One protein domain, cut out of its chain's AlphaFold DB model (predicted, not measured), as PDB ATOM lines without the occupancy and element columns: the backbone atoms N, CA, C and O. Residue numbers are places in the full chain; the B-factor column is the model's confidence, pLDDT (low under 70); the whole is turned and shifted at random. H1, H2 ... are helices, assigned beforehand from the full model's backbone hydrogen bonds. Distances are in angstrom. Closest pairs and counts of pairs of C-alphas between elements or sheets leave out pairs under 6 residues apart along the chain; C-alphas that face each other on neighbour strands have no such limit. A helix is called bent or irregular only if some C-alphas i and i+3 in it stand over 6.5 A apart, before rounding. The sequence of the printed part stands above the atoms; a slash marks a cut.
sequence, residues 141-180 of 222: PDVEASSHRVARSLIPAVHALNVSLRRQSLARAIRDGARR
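This is residues 141 to 180 of the 222 residues of an uncharacterized protein of Ceratobasidium theobromae (UniProt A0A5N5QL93). One long helix, H2, makes the length of this model, and the short helix H1 with its link folds back beside H2's first turns as a small hook. Residues 163 to 180, within H2, stick out free. The printed part has 40 residues, with two named helices in the order H1, H2 and no named strand; the class is all helix. It is extended, with a radius of gyration of the C-alphas of 13.9 A and spans of 42 by 14 by 13 A.

H1, residues 143 to 146, and H2, residues 152 to 180, are close but not clearly touching; their closest C-alphas, of Ala 145 and Ile 155, are 6.1 A apart. H1 is too short for an O i to N i+4 pair; in H2, 23 of 25 are within hydrogen-bond range.

H1 begins at C-alpha 143 (-9.501, -6.749, -7.242). H2 runs 42.2 A from C-alpha 152 (-3.943, -2.832, -18.025) to C-alpha 180 (-41.193, 5.230, 0.193). It is irregular: C-alphas 153 and 156 are 7.2 A apart.

The printed part has no cut, and the link from H1 to H2 is tight. Residues 141 to 149 and 177 to 180 have pLDDT under 70.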
ATOM      1  N   PRO A 141      -7.298   0.479  -7.811       53.84
ATOM      2  CA  PRO A 141      -8.722   0.209  -7.896       53.84
ATOM      3  C   PRO A 141      -8.940  -1.301  -7.829       53.84
ATOM      4  O   PRO A 141      -8.263  -2.042  -8.543       53.84
ATOM      5  N   ASP A 142      -9.809  -1.686  -6.894       57.44
ATOM      6  CA  ASP A 142     -10.245  -3.018  -6.468       57.44
ATOM      7  C   ASP A 142      -9.878  -4.182  -7.406       57.44
ATOM      8  O   ASP A 142     -10.003  -4.059  -8.617       57.44
ATOM      9  N   VAL A 143      -9.489  -5.321  -6.808       56.06
ATOM     10  CA  VAL A 143      -9.501  -6.749  -7.242       56.06
ATOM     11  C   VAL A 143      -9.647  -7.077  -8.751       56.06
ATOM     12  O   VAL A 143      -8.922  -7.921  -9.273       56.06
ATOM     13  N   GLU A 144     -10.511  -6.402  -9.492       53.66
ATOM     14  CA  GLU A 144     -10.660  -6.397 -10.949       53.66
ATOM     15  C   GLU A 144      -9.399  -5.968 -11.722       53.66
ATOM     16  O   GLU A 144      -9.114  -6.551 -12.771       53.66
ATOM     17  N   ALA A 145      -8.581  -5.043 -11.194       52.41
ATOM     18  CA  ALA A 145      -7.286  -4.665 -11.791       52.41
ATOM     19  C   ALA A 145      -6.242  -5.801 -11.756       52.41
ATOM     20  O   ALA A 145      -5.211  -5.742 -12.433       52.41
ATOM     21  N   SER A 146      -6.505  -6.840 -10.956       53.94
ATOM     22  CA  SER A 146      -5.701  -8.063 -10.894       53.94
ATOM     23  C   SER A 146      -6.272  -9.209 -11.734       53.94
ATOM     24  O   SER A 146      -5.635 -10.255 -11.849       53.94
ATOM     25  N   SER A 147      -7.441  -9.020 -12.359       62.75
ATOM     26  CA  SER A 147      -8.017 -10.018 -13.253       62.75
ATOM     27  C   SER A 147      -7.263 -10.043 -14.589       62.75
ATOM     28  O   SER A 147      -7.087  -9.023 -15.250       62.75
ATOM     29  N   HIS A 148      -6.849 -11.229 -15.040       63.16
ATOM     30  CA  HIS A 148      -6.217 -11.415 -16.358       63.16
ATOM     31  C   HIS A 148      -7.143 -11.092 -17.546       63.16
ATOM     32  O   HIS A 148      -6.714 -11.157 -18.694       63.16
ATOM     33  N   ARG A 149      -8.415 -10.768 -17.281       65.62
ATOM     34  CA  ARG A 149      -9.455 -10.524 -18.285       65.62
ATOM     35  C   ARG A 149      -9.527  -9.069 -18.744       65.62
ATOM     36  O   ARG A 149     -10.152  -8.802 -19.764       65.62
ATOM     37  N   VAL A 150      -8.898  -8.138 -18.024       70.62
ATOM     38  CA  VAL A 150      -8.924  -6.707 -18.351       70.62
ATOM     39  C   VAL A 150      -7.520  -6.241 -18.727       70.62
ATOM     40  O   VAL A 150      -6.561  -6.419 -17.973       70.62
ATOM     41  N   ALA A 151      -7.383  -5.632 -19.907       76.00
ATOM     42  CA  ALA A 151      -6.122  -5.035 -20.334       76.00
ATOM     43  C   ALA A 151      -5.719  -3.900 -19.379       76.00
ATOM     44  O   ALA A 151      -6.546  -3.064 -19.011       76.00
ATOM     45  N   ARG A 152      -4.433  -3.825 -19.004       73.00
ATOM     46  CA  ARG A 152      -3.943  -2.832 -18.025       73.00
ATOM     47  C   ARG A 152      -4.195  -1.379 -18.442       73.00
ATOM     48  O   ARG A 152      -4.365  -0.524 -17.580       73.00
ATOM     49  N   SER A 153      -4.261  -1.113 -19.744       81.12
ATOM     50  CA  SER A 153      -4.604   0.197 -20.309       81.12
ATOM     51  C   SER A 153      -6.052   0.623 -20.043       81.12
ATOM     52  O   SER A 153      -6.335   1.815 -20.023       81.12
ATOM     53  N   LEU A 154      -6.964  -0.328 -19.812       80.69
ATOM     54  CA  LEU A 154      -8.390  -0.072 -19.589       80.69
ATOM     55  C   LEU A 154      -8.748   0.088 -18.106       80.69
ATOM     56  O   LEU A 154      -9.866   0.494 -17.797       80.69
ATOM     57  N   ILE A 155      -7.813  -0.172 -17.188       78.62
ATOM     58  CA  ILE A 155      -8.041  -0.079 -15.736       78.62
ATOM     59  C   ILE A 155      -8.582   1.302 -15.313       78.62
ATOM     60  O   ILE A 155      -9.563   1.334 -14.566       78.62
ATOM     61  N   PRO A 156      -8.043   2.446 -15.793       80.69
ATOM     62  CA  PRO A 156      -8.572   3.757 -15.411       80.69
ATOM     63  C   PRO A 156     -10.014   3.981 -15.889       80.69
ATOM     64  O   PRO A 156     -10.829   4.536 -15.154       80.69
ATOM     65  N   ALA A 157     -10.341   3.513 -17.097       84.56
ATOM     66  CA  ALA A 157     -11.673   3.651 -17.683       84.56
ATOM     67  C   ALA A 157     -12.708   2.767 -16.972       84.56
ATOM     68  O   ALA A 157     -13.798   3.234 -16.646       84.56
ATOM     69  N   VAL A 158     -12.348   1.517 -16.665       83.25
ATOM     70  CA  VAL A 158     -13.196   0.584 -15.904       83.25
ATOM     71  C   VAL A 158     -13.459   1.121 -14.500       83.25
ATOM     72  O   VAL A 158     -14.601   1.118 -14.046       83.25
ATOM     73  N   HIS A 159     -12.441   1.672 -13.834       79.94
ATOM     74  CA  HIS A 159     -12.630   2.299 -12.529       79.94
ATOM     75  C   HIS A 159     -13.582   3.503 -12.597       79.94
ATOM     76  O   HIS A 159     -14.510   3.599 -11.794       79.94
ATOM     77  N   ALA A 160     -13.403   4.398 -13.574       83.88
ATOM     78  CA  ALA A 160     -14.293   5.544 -13.761       83.88
ATOM     79  C   ALA A 160     -15.752   5.114 -14.010       83.88
ATOM     80  O   ALA A 160     -16.681   5.716 -13.463       83.88
ATOM     81  N   LEU A 161     -15.951   4.042 -14.781       86.31
ATOM     82  CA  LEU A 161     -17.263   3.460 -15.054       86.31
ATOM     83  C   LEU A 161     -17.882   2.823 -13.803       86.31
ATOM     84  O   LEU A 161     -19.042   3.073 -13.496       86.31
ATOM     85  N   ASN A 162     -17.117   2.064 -13.021       84.44
ATOM     86  CA  ASN A 162     -17.616   1.484 -11.774       84.44
ATOM     87  C   ASN A 162     -17.993   2.566 -10.751       84.44
ATOM     88  O   ASN A 162     -19.021   2.453 -10.082       84.44
ATOM     89  N   VAL A 163     -17.210   3.645 -10.651       84.69
ATOM     90  CA  VAL A 163     -17.544   4.793  -9.794       84.69
ATOM     91  C   VAL A 163     -18.832   5.468 -10.263       84.69
ATOM     92  O   VAL A 163     -19.685   5.791  -9.433       84.69
ATOM     93  N   SER A 164     -19.011   5.662 -11.572       87.31
ATOM     94  CA  SER A 164     -20.236   6.266 -12.103       87.31
ATOM     95  C   SER A 164     -21.455   5.362 -11.889       87.31
ATOM     96  O   SER A 164     -22.489   5.854 -11.438       87.31
ATOM     97  N   LEU A 165     -21.324   4.045 -12.079       87.12
ATOM     98  CA  LEU A 165     -22.372   3.064 -11.788       87.12
ATOM     99  C   LEU A 165     -22.744   3.039 -10.303       87.12
ATOM    100  O   LEU A 165     -23.930   3.087  -9.980       87.12
ATOM    101  N   ARG A 166     -21.757   3.037  -9.394       84.00
ATOM    102  CA  ARG A 166     -22.000   3.107  -7.940       84.00
ATOM    103  C   ARG A 166     -22.733   4.401  -7.563       84.00
ATOM    104  O   ARG A 166     -23.691   4.368  -6.792       84.00
ATOM    105  N   ARG A 167     -22.348   5.544  -8.144       84.94
ATOM    106  CA  ARG A 167     -23.062   6.822  -7.952       84.94
ATOM    107  C   ARG A 167     -24.497   6.758  -8.473       84.94
ATOM    108  O   ARG A 167     -25.409   7.207  -7.785       84.94
ATOM    109  N   GLN A 168     -24.715   6.169  -9.647       88.75
ATOM    110  CA  GLN A 168     -26.051   6.005 -10.221       88.75
ATOM    111  C   GLN A 168     -26.932   5.076  -9.382       88.75
ATOM    112  O   GLN A 168     -28.095   5.402  -9.145       88.75
ATOM    113  N   SER A 169     -26.404   3.950  -8.893       82.12
ATOM    114  CA  SER A 169     -27.156   3.051  -8.014       82.12
ATOM    115  C   SER A 169     -27.531   3.728  -6.699       82.12
ATOM    116  O   SER A 169     -28.648   3.549  -6.223       82.12
ATOM    117  N   LEU A 170     -26.640   4.558  -6.143       78.88
ATOM    118  CA  LEU A 170     -26.931   5.342  -4.942       78.88
ATOM    119  C   LEU A 170     -27.997   6.406  -5.202       78.88
ATOM    120  O   LEU A 170     -28.947   6.511  -4.434       78.88
ATOM    121  N   ALA A 171     -27.894   7.147  -6.305       80.88
ATOM    122  CA  ALA A 171     -28.909   8.125  -6.687       80.88
ATOM    123  C   ALA A 171     -30.292   7.471  -6.867       80.88
ATOM    124  O   ALA A 171     -31.297   8.023  -6.417       80.88
ATOM    125  N   ARG A 172     -30.351   6.268  -7.461       81.44
ATOM    126  CA  ARG A 172     -31.586   5.472  -7.566       81.44
ATOM    127  C   ARG A 172     -32.098   5.030  -6.196       81.44
ATOM    128  O   ARG A 172     -33.254   5.281  -5.893       81.44
ATOM    129  N   ALA A 173     -31.240   4.477  -5.337       76.31
ATOM    130  CA  ALA A 173     -31.621   4.052  -3.988       76.31
ATOM    131  C   ALA A 173     -32.133   5.213  -3.117       76.31
ATOM    132  O   ALA A 173     -33.103   5.048  -2.383       76.31
ATOM    133  N   ILE A 174     -31.529   6.401  -3.226       79.25
ATOM    134  CA  ILE A 174     -31.994   7.617  -2.546       79.25
ATOM    135  C   ILE A 174     -33.345   8.061  -3.112       79.25
ATOM    136  O   ILE A 174     -34.236   8.405  -2.343       79.25
ATOM    137  N   ARG A 175     -33.537   8.016  -4.436       75.00
ATOM    138  CA  ARG A 175     -34.813   8.368  -5.078       75.00
ATOM    139  C   ARG A 175     -35.933   7.388  -4.723       75.00
ATOM    140  O   ARG A 175     -37.056   7.817  -4.477       75.00
ATOM    141  N   ASP A 176     -35.635   6.097  -4.655       72.19
ATOM    142  CA  ASP A 176     -36.597   5.049  -4.302       72.19
ATOM    143  C   ASP A 176     -36.885   5.024  -2.792       72.19
ATOM    144  O   ASP A 176     -38.025   4.813  -2.376       72.19
ATOM    145  N   GLY A 177     -35.886   5.328  -1.958       63.16
ATOM    146  CA  GLY A 177     -36.060   5.574  -0.526       63.16
ATOM    147  C   GLY A 177     -36.861   6.847  -0.246       63.16
ATOM    148  O   GLY A 177     -37.725   6.850   0.625       63.16
ATOM    149  N   ALA A 178     -36.650   7.903  -1.038       57.34
ATOM    150  CA  ALA A 178     -37.480   9.100  -1.009       57.34
ATOM    151  C   ALA A 178     -38.917   8.779  -1.434       57.34
ATOM    152  O   ALA A 178     -39.829   9.248  -0.769       57.34
ATOM    153  N   ARG A 179     -39.127   7.915  -2.445       54.38
ATOM    154  CA  ARG A 179     -40.459   7.444  -2.875       54.38
ATOM    155  C   ARG A 179     -41.238   6.716  -1.782       54.38
ATOM    156  O   ARG A 179     -42.429   6.963  -1.636       54.38
ATOM    157  N   ARG A 180     -40.572   5.883  -0.978       53.06
ATOM    158  CA  ARG A 180     -41.193   5.230   0.193       53.06
ATOM    159  C   ARG A 180     -41.512   6.203   1.334       53.06
ATOM    160  O   ARG A 180     -42.376   5.902   2.143       53.06
TER     161      ARG A 180